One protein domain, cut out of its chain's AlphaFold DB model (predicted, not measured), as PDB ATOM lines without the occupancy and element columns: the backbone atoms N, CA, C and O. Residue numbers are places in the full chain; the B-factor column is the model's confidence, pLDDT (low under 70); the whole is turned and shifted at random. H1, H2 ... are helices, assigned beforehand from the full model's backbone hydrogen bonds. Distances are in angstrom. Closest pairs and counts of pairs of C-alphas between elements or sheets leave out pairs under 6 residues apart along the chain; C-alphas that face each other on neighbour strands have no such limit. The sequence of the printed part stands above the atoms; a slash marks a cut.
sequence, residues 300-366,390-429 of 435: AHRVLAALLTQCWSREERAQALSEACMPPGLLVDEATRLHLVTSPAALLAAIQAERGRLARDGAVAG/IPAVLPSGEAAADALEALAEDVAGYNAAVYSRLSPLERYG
ATOM      1  N   ALA A 300      30.567  51.118  30.298       82.25
ATOM      2  CA  ALA A 300      30.152  50.148  31.305       82.25
ATOM      3  C   ALA A 300      28.779  49.526  31.001       82.25
ATOM      4  O   ALA A 300      28.605  48.325  31.180       82.25
ATOM      5  N   HIS A 301      27.827  50.303  30.475       83.44
ATOM      6  CA  HIS A 301      26.518  49.780  30.064       83.44
ATOM      7  C   HIS A 301      26.616  48.885  28.825       83.44
ATOM      8  O   HIS A 301      25.880  47.909  28.717       83.44
ATOM      9  N   ARG A 302      27.539  49.179  27.900       83.00
ATOM     10  CA  ARG A 302      27.795  48.317  26.735       83.00
ATOM     11  C   ARG A 302      28.458  47.000  27.138       83.00
ATOM     12  O   ARG A 302      28.034  45.950  26.668       83.00
ATOM     13  N   VAL A 303      29.433  47.048  28.049       86.19
ATOM     14  CA  VAL A 303      30.039  45.847  28.649       86.19
ATOM     15  C   VAL A 303      28.989  45.026  29.393       86.19
ATOM     16  O   VAL A 303      28.911  43.820  29.194       86.19
ATOM     17  N   LEU A 304      28.144  45.673  30.200       89.56
ATOM     18  CA  LEU A 304      27.057  45.010  30.917       89.56
ATOM     19  C   LEU A 304      26.080  44.319  29.955       89.56
ATOM     20  O   LEU A 304      25.757  43.149  30.144       89.56
ATOM     21  N   ALA A 305      25.643  45.013  28.902       86.94
ATOM     22  CA  ALA A 305      24.768  44.433  27.890       86.94
ATOM     23  C   ALA A 305      25.428  43.235  27.191       86.94
ATOM     24  O   ALA A 305      24.783  42.202  27.014       86.94
ATOM     25  N   ALA A 306      26.715  43.332  26.847       86.12
ATOM     26  CA  ALA A 306      27.458  42.236  26.235       86.12
ATOM     27  C   ALA A 306      27.589  41.030  27.181       86.12
ATOM     28  O   ALA A 306      27.282  39.914  26.773       86.12
ATOM     29  N   LEU A 307      27.929  41.242  28.458       88.31
ATOM     30  CA  LEU A 307      27.996  40.175  29.468       88.31
ATOM     31  C   LEU A 307      26.658  39.447  29.642       88.31
ATOM     32  O   LEU A 307      26.637  38.243  29.865       88.31
ATOM     33  N   LEU A 308      25.533  40.153  29.538       89.69
ATOM     34  CA  LEU A 308      24.212  39.550  29.734       89.69
ATOM     35  C   LEU A 308      23.636  38.899  28.470       89.69
ATOM     36  O   LEU A 308      22.792  38.014  28.573       89.69
ATOM     37  N   THR A 309      24.059  39.335  27.282       85.94
ATOM     38  CA  THR A 309      23.526  38.833  26.001       85.94
ATOM     39  C   THR A 309      24.427  37.802  25.329       85.94
ATOM     40  O   THR A 309      23.925  36.949  24.600       85.94
ATOM     41  N   GLN A 310      25.740  37.859  25.563       86.62
ATOM     42  CA  GLN A 310      26.727  36.995  24.907       86.62
ATOM     43  C   GLN A 310      27.211  35.842  25.792       86.62
ATOM     44  O   GLN A 310      27.722  34.861  25.254       86.62
ATOM     45  N   CYS A 311      27.047  35.931  27.116       86.88
ATOM     46  CA  CYS A 311      27.391  34.859  28.054       86.88
ATOM     47  C   CYS A 311      26.121  34.146  28.525       86.88
ATOM     48  O   CYS A 311      25.179  34.777  29.010       86.88
ATOM     49  N   TRP A 312      26.104  32.824  28.380       87.25
ATOM     50  CA  TRP A 312      24.886  32.022  28.514       87.25
ATOM     51  C   TRP A 312      24.757  31.393  29.904       87.25
ATOM     52  O   TRP A 312      23.686  30.905  30.256       87.25
ATOM     53  N   SER A 313      25.819  31.443  30.712       90.00
ATOM     54  CA  SER A 313      25.846  30.957  32.091       90.00
ATOM     55  C   SER A 313      26.512  31.951  33.044       90.00
ATOM     56  O   SER A 313      27.234  32.866  32.631       90.00
ATOM     57  N   ARG A 314      26.291  31.760  34.351       89.38
ATOM     58  CA  ARG A 314      26.971  32.534  35.399       89.38
ATOM     59  C   ARG A 314      28.485  32.339  35.341       89.38
ATOM     60  O   ARG A 314      29.224  33.313  35.447       89.38
ATOM     61  N   GLU A 315      28.943  31.111  35.138       89.56
ATOM     62  CA  GLU A 315      30.366  30.780  35.078       89.56
ATOM     63  C   GLU A 315      31.056  31.478  33.900       89.56
ATOM     64  O   GLU A 315      32.147  32.021  34.065       89.56
ATOM     65  N   GLU A 316      30.404  31.533  32.733       88.44
ATOM     66  CA  GLU A 316      30.920  32.266  31.572       88.44
ATOM     67  C   GLU A 316      31.007  33.769  31.847       88.44
ATOM     68  O   GLU A 316      32.008  34.397  31.500       88.44
ATOM     69  N   ARG A 317      30.004  34.351  32.518       89.75
ATOM     70  CA  ARG A 317      30.036  35.765  32.928       89.75
ATOM     71  C   ARG A 317      31.182  36.048  33.898       89.75
ATOM     72  O   ARG A 317      31.867  37.054  33.742       89.75
ATOM     73  N   ALA A 318      31.424  35.159  34.861       87.31
ATOM     74  CA  ALA A 318      32.523  35.283  35.818       87.31
ATOM     75  C   ALA A 318      33.908  35.171  35.153       87.31
ATOM     76  O   ALA A 318      34.836  35.882  35.536       87.31
ATOM     77  N   GLN A 319      34.052  34.324  34.129       87.06
ATOM     78  CA  GLN A 319      35.284  34.249  33.335       87.06
ATOM     79  C   GLN A 319      35.481  35.518  32.496       87.06
ATOM     80  O   GLN A 319      36.535  36.155  32.579       87.06
ATOM     81  N   ALA A 320      34.443  35.941  31.772       85.56
ATOM     82  CA  ALA A 320      34.462  37.137  30.933       85.56
ATOM     83  C   ALA A 320      34.632  38.438  31.739       85.56
ATOM     84  O   ALA A 320      35.132  39.431  31.217       85.56
ATOM     85  N   LEU A 321      34.282  38.440  33.030       85.81
ATOM     86  CA  LEU A 321      34.515  39.551  33.957       85.81
ATOM     87  C   LEU A 321      35.997  39.911  34.098       85.81
ATOM     88  O   LEU A 321      36.341  41.091  34.177       85.81
ATOM     89  N   SER A 322      36.876  38.905  34.113       82.25
ATOM     90  CA  SER A 322      38.321  39.138  34.189       82.25
ATOM     91  C   SER A 322      38.844  39.869  32.948       82.25
ATOM     92  O   SER A 322      39.679  40.764  33.074       82.25
ATOM     93  N   GLU A 323      38.283  39.568  31.774       82.69
ATOM     94  CA  GLU A 323      38.579  40.248  30.509       82.69
ATOM     95  C   GLU A 323      37.966  41.652  30.464       82.69
ATOM     96  O   GLU A 323      38.648  42.626  30.148       82.69
ATOM     97  N   ALA A 324      36.700  41.781  30.867       81.31
ATOM     98  CA  ALA A 324      35.962  43.041  30.887       81.31
ATOM     99  C   ALA A 324      36.583  44.089  31.824       81.31
ATOM    100  O   ALA A 324      36.468  45.291  31.576       81.31
ATOM    101  N   CYS A 325      37.230  43.648  32.907       80.75
ATOM    102  CA  CYS A 325      37.861  44.512  33.903       80.75
ATOM    103  C   CYS A 325      39.397  44.526  33.837       80.75
ATOM    104  O   CYS A 325      40.044  45.043  34.757       80.75
ATOM    105  N   MET A 326      39.994  43.957  32.787       71.50
ATOM    106  CA  MET A 326      41.445  43.960  32.602       71.50
ATOM    107  C   MET A 326      41.947  45.344  32.165       71.50
ATOM    108  O   MET A 326      41.323  45.974  31.318       71.50
ATOM    109  N   PRO A 327      43.096  45.828  32.668       58.91
ATOM    110  CA  PRO A 327      43.699  47.065  32.185       58.91
ATOM    111  C   PRO A 327      43.966  47.029  30.669       58.91
ATOM    112  O   PRO A 327      44.529  46.046  30.173       58.91
ATOM    113  N   PRO A 328      43.651  48.102  29.922       49.69
ATOM    114  CA  PRO A 328      43.991  48.184  28.506       49.69
ATOM    115  C   PRO A 328      45.521  48.150  28.350       49.69
ATOM    116  O   PRO A 328      46.238  48.926  28.978       49.69
ATOM    117  N   GLY A 329      46.030  47.222  27.536       47.06
ATOM    118  CA  GLY A 329      47.471  46.974  27.357       47.06
ATOM    119  C   GLY A 329      47.982  45.656  27.951       47.06
ATOM    120  O   GLY A 329      49.095  45.250  27.629       47.06
ATOM    121  N   LEU A 330      47.161  44.967  28.754       51.09
ATOM    122  CA  LEU A 330      47.355  43.559  29.135       51.09
ATOM    123  C   LEU A 330      46.458  42.600  28.337       51.09
ATOM    124  O   LEU A 330      46.495  41.397  28.571       51.09
ATOM    125  N   LEU A 331      45.673  43.113  27.386       53.03
ATOM    126  CA  LEU A 331      44.943  42.285  26.430       53.03
ATOM    127  C   LEU A 331      45.965  41.650  25.482       53.03
ATOM    128  O   LEU A 331      46.480  42.302  24.577       53.03
ATOM    129  N   VAL A 332      46.323  40.399  25.767       43.53
ATOM    130  CA  VAL A 332      47.324  39.633  25.010       43.53
ATOM    131  C   VAL A 332      46.733  39.037  23.723       43.53
ATOM    132  O   VAL A 332      47.495  38.549  22.896       43.53
ATOM    133  N   ASP A 333      45.416  39.114  23.494       43.88
ATOM    134  CA  ASP A 333      44.779  38.367  22.404       43.88
ATOM    135  C   ASP A 333      43.667  39.142  21.672       43.88
ATOM    136  O   ASP A 333      42.809  39.758  22.302       43.88
ATOM    137  N   GLU A 334      43.649  39.073  20.334       46.34
ATOM    138  CA  GLU A 334      42.560  39.603  19.483       46.34
ATOM    139  C   GLU A 334      41.274  38.755  19.580       46.34
ATOM    140  O   GLU A 334      40.225  39.143  19.068       46.34
ATOM    141  N   ALA A 335      41.339  37.598  20.250       46.56
ATOM    142  CA  ALA A 335      40.243  36.641  20.381       46.56
ATOM    143  C   ALA A 335      39.258  36.928  21.534       46.56
ATOM    144  O   ALA A 335      38.271  36.201  21.684       46.56
ATOM    145  N   THR A 336      39.492  37.953  22.363       51.22
ATOM    146  CA  THR A 336      38.587  38.280  23.479       51.22
ATOM    147  C   THR A 336      37.228  38.742  22.958       51.22
ATOM    148  O   THR A 336      37.139  39.704  22.195       51.22
ATOM    149  N   ARG A 337      36.154  38.070  23.395       53.25
ATOM    150  CA  ARG A 337      34.770  38.310  22.933       53.25
ATOM    151  C   ARG A 337      34.247  39.702  23.304       53.25
ATOM    152  O   ARG A 337      33.323  40.206  22.670       53.25
ATOM    153  N   LEU A 338      34.844  40.330  24.317       59.19
ATOM    154  CA  LEU A 338      34.494  41.663  24.794       59.19
ATOM    155  C   LEU A 338      35.562  42.671  24.349       59.19
ATOM    156  O   LEU A 338      36.598  42.821  24.983       59.19
ATOM    157  N   HIS A 339      35.288  43.418  23.277       59.06
ATOM    158  CA  HIS A 339      36.168  44.493  22.781       59.06
ATOM    159  C   HIS A 339      36.141  45.774  23.639       59.06
ATOM    160  O   HIS A 339      36.685  46.806  23.248       59.06
ATOM    161  N   LEU A 340      35.456  45.745  24.783       65.75
ATOM    162  CA  LEU A 340      35.227  46.896  25.645       65.75
ATOM    163  C   LEU A 340      35.710  46.563  27.052       65.75
ATOM    164  O   LEU A 340      35.273  45.590  27.661       65.75
ATOM    165  N   VAL A 341      36.593  47.411  27.564       71.81
ATOM    166  CA  VAL A 341      37.101  47.348  28.934       71.81
ATOM    167  C   VAL A 341      36.327  48.348  29.795       71.81
ATOM    168  O   VAL A 341      35.916  49.402  29.311       71.81
ATOM    169  N   THR A 342      36.140  48.059  31.079       79.50
ATOM    170  CA  THR A 342      35.578  48.992  32.066       79.50
ATOM    171  C   THR A 342      36.175  48.762  33.459       79.50
ATOM    172  O   THR A 342      36.805  47.739  33.717       79.50
ATOM    173  N   SER A 343      35.995  49.706  34.384       82.94
ATOM    174  CA  SER A 343      36.385  49.501  35.784       82.94
ATOM    175  C   SER A 343      35.294  48.741  36.553       82.94
ATOM    176  O   SER A 343      34.106  48.916  36.259       82.94
ATOM    177  N   PRO A 344      35.645  47.958  37.594       85.12
ATOM    178  CA  PRO A 344      34.643  47.311  38.443       85.12
ATOM    179  C   PRO A 344      33.654  48.304  39.071       85.12
ATOM    180  O   PRO A 344      32.474  48.000  39.203       85.12
ATOM    181  N   ALA A 345      34.113  49.511  39.424       81.62
ATOM    182  CA  ALA A 345      33.260  50.551  40.001       81.62
ATOM    183  C   ALA A 345      32.218  51.068  38.995       81.62
ATOM    184  O   ALA A 345      31.038  51.161  39.329       81.62
ATOM    185  N   ALA A 346      32.636  51.343  37.757       82.12
ATOM    186  CA  ALA A 346      31.730  51.776  36.697       82.12
ATOM    187  C   ALA A 346      30.736  50.666  36.315       82.12
ATOM    188  O   ALA A 346      29.558  50.935  36.082       82.12
ATOM    189  N   LEU A 347      31.180  49.403  36.311       87.12
ATOM    190  CA  LEU A 347      30.307  48.260  36.047       87.12
ATOM    191  C   LEU A 347      29.261  48.058  37.154       87.12
ATOM    192  O   LEU A 347      28.093  47.843  36.846       87.12
ATOM    193  N   LEU A 348      29.637  48.206  38.430       89.31
ATOM    194  CA  LEU A 348      28.682  48.179  39.547       89.31
ATOM    195  C   LEU A 348      27.651  49.308  39.455       89.31
ATOM    196  O   LEU A 348      26.467  49.065  39.686       89.31
ATOM    197  N   ALA A 349      28.074  50.520  39.087       84.56
ATOM    198  CA  ALA A 349      27.157  51.640  38.883       84.56
ATOM    199  C   ALA A 349      26.156  51.352  37.748       84.56
ATOM    200  O   ALA A 349      24.955  51.572  37.913       84.56
ATOM    201  N   ALA A 350      26.623  50.778  36.634       88.00
ATOM    202  CA  ALA A 350      25.758  50.359  35.530       88.00
ATOM    203  C   ALA A 350      24.754  49.269  35.952       88.00
ATOM    204  O   ALA A 350      23.572  49.355  35.623       88.00
ATOM    205  N   ILE A 351      25.195  48.283  36.741       90.56
ATOM    206  CA  ILE A 351      24.318  47.234  37.283       90.56
ATOM    207  C   ILE A 351      23.227  47.843  38.172       90.56
ATOM    208  O   ILE A 351      22.054  47.493  38.043       90.56
ATOM    209  N   GLN A 352      23.587  48.772  39.060       90.50
ATOM    210  CA  GLN A 352      22.626  49.438  39.943       90.50
ATOM    211  C   GLN A 352      21.604  50.272  39.162       90.50
ATOM    212  O   GLN A 352      20.411  50.224  39.474       90.50
ATOM    213  N   ALA A 353      22.044  50.989  38.125       86.94
ATOM    214  CA  ALA A 353      21.163  51.758  37.254       86.94
ATOM    215  C   ALA A 353      20.131  50.860  36.546       86.94
ATOM    216  O   ALA A 353      18.934  51.160  36.562       86.94
ATOM    217  N   GLU A 354      20.564  49.720  35.999       88.06
ATOM    218  CA  GLU A 354      19.670  48.772  35.321       88.06
ATOM    219  C   GLU A 354      18.731  48.039  36.288       88.06
ATOM    220  O   GLU A 354      17.548  47.886  35.982       88.06
ATOM    221  N   ARG A 355      19.185  47.682  37.501       88.06
ATOM    222  CA  ARG A 355      18.286  47.169  38.557       88.06
ATOM    223  C   ARG A 355      17.190  48.182  38.887       88.06
ATOM    224  O   ARG A 355      16.018  47.819  38.984       88.06
ATOM    225  N   GLY A 356      17.557  49.459  39.018       85.50
ATOM    226  CA  GLY A 356      16.608  50.547  39.250       85.50
ATOM    227  C   GLY A 356      15.601  50.711  38.109       85.50
ATOM    228  O   GLY A 356      14.425  50.970  38.366       85.50
ATOM    229  N   ARG A 357      16.032  50.521  36.857       87.00
ATOM    230  CA  ARG A 357      15.148  50.556  35.685       87.00
ATOM    231  C   ARG A 357      14.162  49.386  35.683       87.00
ATOM    232  O   ARG A 357      12.961  49.623  35.607       87.00
ATOM    233  N   LEU A 358      14.644  48.153  35.847       86.12
ATOM    234  CA  LEU A 358      13.794  46.954  35.865       86.12
ATOM    235  C   LEU A 358      12.754  46.994  36.995       86.12
ATOM    236  O   LEU A 358      11.608  46.599  36.790       86.12
ATOM    237  N   ALA A 359      13.121  47.525  38.165       85.38
ATOM    238  CA  ALA A 359      12.186  47.708  39.272       85.38
ATOM    239  C   ALA A 359      11.045  48.687  38.932       85.38
ATOM    240  O   ALA A 359       9.900  48.461  39.328       85.38
ATOM    241  N   ARG A 360      11.325  49.760  38.174       82.62
ATOM    242  CA  ARG A 360      10.298  50.712  37.714       82.62
ATOM    243  C   ARG A 360       9.411  50.105  36.634       82.62
ATOM    244  O   ARG A 360       8.192  50.225  36.726       82.62
ATOM    245  N   ASP A 361      10.007  49.423  35.661       79.44
ATOM    246  CA  ASP A 361       9.273  48.804  34.552       79.44
ATOM    247  C   ASP A 361       8.316  47.709  35.072       79.44
ATOM    248  O   ASP A 361       7.166  47.622  34.637       79.44
ATOM    249  N   GLY A 362       8.737  46.940  36.086       69.69
ATOM    250  CA  GLY A 362       7.882  45.965  36.772       69.69
ATOM    251  C   GLY A 362       6.745  46.589  37.597       69.69
ATOM    252  O   GLY A 362       5.648  46.032  37.654       69.69
ATOM    253  N   ALA A 363       6.960  47.764  38.198       60.72
ATOM    254  CA  ALA A 363       5.936  48.460  38.985       60.72
ATOM    255  C   ALA A 363       4.820  49.070  38.113       60.72
ATOM    256  O   ALA A 363       3.650  49.078  38.508       60.72
ATOM    257  N   VAL A 364       5.150  49.540  36.905       59.44
ATOM    258  CA  VAL A 364       4.164  50.099  35.964       59.44
ATOM    259  C   VAL A 364       3.231  49.005  35.431       59.44
ATOM    260  O   VAL A 364       2.022  49.222  35.351       59.44
ATOM    261  N   ALA A 365       3.746  47.798  35.180       54.41
ATOM    262  CA  ALA A 365       2.933  46.660  34.745       54.41
ATOM    263  C   ALA A 365       1.896  46.212  35.799       54.41
ATOM    264  O   ALA A 365       0.814  45.753  35.440       54.41
ATOM    265  N   GLY A 366       2.187  46.394  37.093       50.56
ATOM    266  CA  GLY A 366       1.284  46.039  38.196       50.56
ATOM    267  C   GLY A 366       0.154  47.040  38.471       50.56
ATOM    268  O   GLY A 366      -0.746  46.734  39.250       50.56
ATOM    269  N   ILE A 390      18.209  45.920  28.178       80.94
ATOM    270  CA  ILE A 390      18.318  44.547  28.669       80.94
ATOM    271  C   ILE A 390      16.889  43.998  28.844       80.94
ATOM    272  O   ILE A 390      16.082  44.646  29.530       80.94
ATOM    273  N   PRO A 391      16.549  42.861  28.208       83.44
ATOM    274  CA  PRO A 391      15.230  42.253  28.330       83.44
ATOM    275  C   PRO A 391      15.011  41.720  29.751       83.44
ATOM    276  O   PRO A 391      15.965  41.373  30.439       83.44
ATOM    277  N   ALA A 392      13.754  41.621  30.195       84.75
ATOM    278  CA  ALA A 392      13.425  41.100  31.528       84.75
ATOM    279  C   ALA A 392      13.838  39.626  31.720       84.75
ATOM    280  O   ALA A 392      14.130  39.202  32.837       84.75
ATOM    281  N   VAL A 393      13.884  38.864  30.625       88.50
ATOM    282  CA  VAL A 393      14.383  37.487  30.562       88.50
ATOM    283  C   VAL A 393      15.538  37.458  29.571       88.50
ATOM    284  O   VAL A 393      15.401  37.941  28.445       88.50
ATOM    285  N   LEU A 394      16.678  36.928  30.001       89.19
ATOM    286  CA  LEU A 394      17.886  36.841  29.184       89.19
ATOM    287  C   LEU A 394      17.785  35.706  28.151       89.19
ATOM    288  O   LEU A 394      16.976  34.793  28.325       89.19
ATOM    289  N   PRO A 395      18.632  35.695  27.104       84.94
ATOM    290  CA  PRO A 395      18.693  34.585  26.145       84.94
ATOM    291  C   PRO A 395      18.963  33.215  26.790       84.94
ATOM    292  O   PRO A 395      18.556  32.194  26.244       84.94
ATOM    293  N   SER A 396      19.602  33.193  27.966       83.88
ATOM    294  CA  SER A 396      19.819  31.991  28.784       83.88
ATOM    295  C   SER A 396      18.542  31.439  29.437       83.88
ATOM    296  O   SER A 396      18.553  30.325  29.953       83.88
ATOM    297  N   GLY A 397      17.443  32.201  29.440       87.94
ATOM    298  CA  GLY A 397      16.208  31.889  30.162       87.94
ATOM    299  C   GLY A 397      16.195  32.351  31.624       87.94
ATOM    300  O   GLY A 397      15.172  32.217  32.291       87.94
ATOM    301  N   GLU A 398      17.294  32.921  32.127       89.69
ATOM    302  CA  GLU A 398      17.374  33.491  33.476       89.69
ATOM    303  C   GLU A 398      16.639  34.838  33.555       89.69
ATOM    304  O   GLU A 398      16.635  35.627  32.602       89.69
ATOM    305  N   ALA A 399      16.045  35.137  34.714       91.50
ATOM    306  CA  ALA A 399      15.514  36.468  34.976       91.50
ATOM    307  C   ALA A 399      16.670  37.479  35.041       91.50
ATOM    308  O   ALA A 399      17.655  37.278  35.755       91.50
ATOM    309  N   ALA A 400      16.546  38.596  34.321       89.44
ATOM    310  CA  ALA A 400      17.608  39.596  34.255       89.44
ATOM    311  C   ALA A 400      17.920  40.218  35.625       89.44
ATOM    312  O   ALA A 400      19.067  40.566  35.887       89.44
ATOM    313  N   ALA A 401      16.926  40.319  36.513       91.06
ATOM    314  CA  ALA A 401      17.124  40.804  37.878       91.06
ATOM    315  C   ALA A 401      18.062  39.893  38.692       91.06
ATOM    316  O   ALA A 401      18.999  40.396  39.312       91.06
ATOM    317  N   ASP A 402      17.856  38.575  38.622       91.44
ATOM    318  CA  ASP A 402      18.667  37.581  39.338       91.44
ATOM    319  C   ASP A 402      20.088  37.523  38.763       91.44
ATOM    320  O   ASP A 402      21.077  37.487  39.497       91.44
ATOM    321  N   ALA A 403      20.209  37.596  37.433       91.62
ATOM    322  CA  ALA A 403      21.502  37.638  36.758       91.62
ATOM    323  C   ALA A 403      22.302  38.906  37.102       91.62
ATOM    324  O   ALA A 403      23.512  38.827  37.308       91.62
ATOM    325  N   LEU A 404      21.644  40.068  37.199       93.06
ATOM    326  CA  LEU A 404      22.271  41.325  37.623       93.06
ATOM    327  C   LEU A 404      22.729  41.281  39.087       93.06
ATOM    328  O   LEU A 404      23.766  41.853  39.415       93.06
ATOM    329  N   GLU A 405      21.973  40.621  39.965       93.69
ATOM    330  CA  GLU A 405      22.349  40.440  41.368       93.69
ATOM    331  C   GLU A 405      23.573  39.536  41.518       93.69
ATOM    332  O   GLU A 405      24.564  39.955  42.118       93.69
ATOM    333  N   ALA A 406      23.560  38.361  40.883       92.25
ATOM    334  CA  ALA A 406      24.711  37.462  40.867       92.25
ATOM    335  C   ALA A 406      25.955  38.135  40.260       92.25
ATOM    336  O   ALA A 406      27.054  38.029  40.802       92.25
ATOM    337  N   LEU A 407      25.785  38.895  39.172       92.75
ATOM    338  CA  LEU A 407      26.886  39.623  38.545       92.75
ATOM    339  C   LEU A 407      27.450  40.717  39.464       92.75
ATOM    340  O   LEU A 407      28.659  40.934  39.476       92.75
ATOM    341  N   ALA A 408      26.613  41.394  40.257       94.06
ATOM    342  CA  ALA A 408      27.082  42.378  41.231       94.06
ATOM    343  C   ALA A 408      27.973  41.740  42.308       94.06
ATOM    344  O   ALA A 408      29.007  42.313  42.662       94.06
ATOM    345  N   GLU A 409      27.598  40.555  42.804       94.19
ATOM    346  CA  GLU A 409      28.411  39.779  43.749       94.19
ATOM    347  C   GLU A 409      29.754  39.384  43.132       94.19
ATOM    348  O   GLU A 409      30.803  39.593  43.746       94.19
ATOM    349  N   ASP A 410      29.731  38.882  41.896       92.69
ATOM    350  CA  ASP A 410      30.928  38.426  41.191       92.69
ATOM    351  C   ASP A 410      31.885  39.607  40.903       92.69
ATOM    352  O   ASP A 410      33.094  39.500  41.130       92.69
ATOM    353  N   VAL A 411      31.363  40.778  40.503       92.00
ATOM    354  CA  VAL A 411      32.159  42.010  40.316       92.00
ATOM    355  C   VAL A 411      32.765  42.487  41.635       92.00
ATOM    356  O   VAL A 411      33.944  42.858  41.683       92.00
ATOM    357  N   ALA A 412      31.986  42.491  42.719       89.88
ATOM    358  CA  ALA A 412      32.475  42.884  44.036       89.88
ATOM    359  C   ALA A 412      33.570  41.925  44.531       89.88
ATOM    360  O   ALA A 412      34.610  42.377  45.025       89.88
ATOM    361  N   GLY A 413      33.377  40.618  44.329       88.88
ATOM    362  CA  GLY A 413      34.357  39.575  44.617       88.88
ATOM    363  C   GLY A 413      35.648  39.761  43.821       88.88
ATOM    364  O   GLY A 413      36.732  39.779  44.408       88.88
ATOM    365  N   TYR A 414      35.549  39.996  42.510       87.25
ATOM    366  CA  TYR A 414      36.701  40.279  41.652       87.25
ATOM    367  C   TYR A 414      37.452  41.541  42.092       87.25
ATOM    368  O   TYR A 414      38.684  41.545  42.191       87.25
ATOM    369  N   ASN A 415      36.726  42.611  42.424       87.94
ATOM    370  CA  ASN A 415      37.335  43.847  42.896       87.94
ATOM    371  C   ASN A 415      38.112  43.630  44.207       87.94
ATOM    372  O   ASN A 415      39.258  44.060  44.335       87.94
ATOM    373  N   ALA A 416      37.530  42.914  45.170       86.31
ATOM    374  CA  ALA A 416      38.177  42.618  46.447       86.31
ATOM    375  C   ALA A 416      39.377  41.658  46.307       86.31
ATOM    376  O   ALA A 416      40.393  41.829  46.983       86.31
ATOM    377  N   ALA A 417      39.280  40.656  45.433       83.50
ATOM    378  CA  ALA A 417      40.301  39.621  45.291       83.50
ATOM    379  C   ALA A 417      41.479  40.042  44.400       83.50
ATOM    380  O   ALA A 417      42.623  39.704  44.709       83.50
ATOM    381  N   VAL A 418      41.205  40.771  43.315       83.31
ATOM    382  CA  VAL A 418      42.173  41.044  42.243       83.31
ATOM    383  C   VAL A 418      42.408  42.542  42.099       83.31
ATOM    384  O   VAL A 418      43.503  43.029  42.381       83.31
ATOM    385  N   TYR A 419      41.378  43.296  41.711       77.75
ATOM    386  CA  TYR A 419      41.554  44.677  41.251       77.75
ATOM    387  C   TYR A 419      42.063  45.622  42.352       77.75
ATOM    388  O   TYR A 419      42.953  46.440  42.122       77.75
ATOM    389  N   SER A 420      41.560  45.483  43.580       80.31
ATOM    390  CA  SER A 420      41.963  46.310  44.726       80.31
ATOM    391  C   SER A 420      43.419  46.101  45.152       80.31
ATOM    392  O   SER A 420      44.020  47.021  45.710       80.31
ATOM    393  N   ARG A 421      43.999  44.931  44.854       80.38
ATOM    394  CA  ARG A 421      45.395  44.592  45.168       80.38
ATOM    395  C   ARG A 421      46.384  45.152  44.153       80.38
ATOM    396  O   ARG A 421      47.551  45.313  44.493       80.38
ATOM    397  N   LEU A 422      45.920  45.471  42.945       75.25
ATOM    398  CA  LEU A 422      46.726  46.161  41.946       75.25
ATOM    399  C   LEU A 422      46.975  47.600  42.401       75.25
ATOM    400  O   LEU A 422      46.045  48.306  42.813       75.25
ATOM    401  N   SER A 423      48.221  48.047  42.296       73.31
ATOM    402  CA  SER A 423      48.578  49.455  42.436       73.31
ATOM    403  C   SER A 423      47.890  50.290  41.348       73.31
ATOM    404  O   SER A 423      47.551  49.762  40.285       73.31
ATOM    405  N   PRO A 424      47.699  51.606  41.557       70.19
ATOM    406  CA  PRO A 424      47.122  52.468  40.531       70.19
ATOM    407  C   PRO A 424      47.822  52.314  39.176       70.19
ATOM    408  O   PRO A 424      47.152  52.149  38.171       70.19
ATOM    409  N   LEU A 425      49.158  52.253  39.142       65.31
ATOM    410  CA  LEU A 425      49.923  52.069  37.901       65.31
ATOM    411  C   LEU A 425      49.637  50.726  37.208       65.31
ATOM    412  O   LEU A 425      49.457  50.697  35.992       65.31
ATOM    413  N   GLU A 426      49.537  49.630  37.961       68.56
ATOM    414  CA  GLU A 426      49.214  48.306  37.407       68.56
ATOM    415  C   GLU A 426      47.795  48.250  36.833       68.56
ATOM    416  O   GLU A 426      47.585  47.658  35.776       68.56
ATOM    417  N   ARG A 427      46.833  48.939  37.460       67.75
ATOM    418  CA  ARG A 427      45.456  49.069  36.943       67.75
ATOM    419  C   ARG A 427      45.373  49.808  35.607       67.75
ATOM    420  O   ARG A 427      44.363  49.690  34.923       67.75
ATOM    421  N   TYR A 428      46.419  50.542  35.236       62.28
ATOM    422  CA  TYR A 428      46.532  51.232  33.950       62.28
ATOM    423  C   TYR A 428      47.518  50.545  32.991       62.28
ATOM    424  O   TYR A 428      47.984  51.174  32.044       62.28
ATOM    425  N   GLY A 429      47.883  49.281  33.243       58.94
ATOM    426  CA  GLY A 429      48.784  48.515  32.377       58.94
ATOM    427  C   GLY A 429      50.258  48.932  32.468       58.94
ATOM    428  O   GLY A 429      51.079  48.452  31.690       58.94
TER     429      GLY A 429
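AT A GLANCE: This is residues 300 to 366 and 390 to 429 of the 435 residues of an uncharacterized protein of Raphidocelis subcapitata (UniProt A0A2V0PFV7). A long helix, H3, and a second one, H4, run side by side in opposite ways, and a shorter helical hairpin, H1 and H2, packs on one side of this pair, H1 on the beginning of H3 and H2 on H4. H3 makes much of the longest axis, with its last residues at one end and the small helix H5 at the other; a long loop, residues 325 to 343, leads from the hairpin to H3. The printed part has 107 residues with five named helices, in the order H1, H2, H3, H4, H5, and no named strand; the class is all helix. It is compact, with a radius of gyration of the C-alphas of 14.3 A, yet elongated in outline, with spans of 49 by 26 by 19 A.

IN THESE COORDINATES: H3, the longest helix, holds residues 344 to 365 and is 31.9 A long, from C-alpha 344 at (34.643, 47.311, 38.443) to C-alpha 365 at (2.933, 46.660, 34.745). H4 holds residues 400 to 417 and is 25.2 A long. H1, residues 300 to 310, begins with C-alpha 300 at (30.152, 50.148, 31.305) and is 15.0 A long. H2, residues 314 to 324, is 14.5 A long. H5 is residues 424 to 427, 5.2 A long, and C-alpha 427 is at (45.456, 49.069, 36.943).

HOW THE PARTS SIT: H3 and H4 touch at a shallow tilt of 17 degrees, opposite ways; their closest C-alphas, those of Pro 344 and Val 411, are 6.1 A apart. H3 touches H1 with residues 346 to 351 alone. The closest C-alphas there are those of Ala 300 and Leu 347, 5.1 A apart, and the lines are only just about perpendicular, at 70.3 degrees. H1 and H2 are a helical hairpin at a steep tilt of 39 degrees, closest at the C-alphas of Leu 307 and Arg 317, 6.0 A apart. H2 touches H4 at a steep tilt of 52 degrees, the same way, with the C-alphas of Ala 318 and Asp 410 closest at 6.4 A. H1 and H4 are close but not clearly touching, and H2 and H3 are near each other. H5 touches no helix. In H1, H3 and H4 every O i to N i+4 pair is within hydrogen-bond range, in H2 5 of 7; H5 is too short for such a pair.

THE WHOLE: The two C-alphas farthest apart, those of Gly 366 and Leu 425, are 49.0 A apart. Residues 367 to 389 are not printed, and C-alphas 366 and 390 are 19.6 A apart across this cut. The link from H2 to H3 is long, with 19 residues. The mean pLDDT of the printed part is 79.2; residues 327 to 340, 362 to 366 and 425 to 429 are under 70.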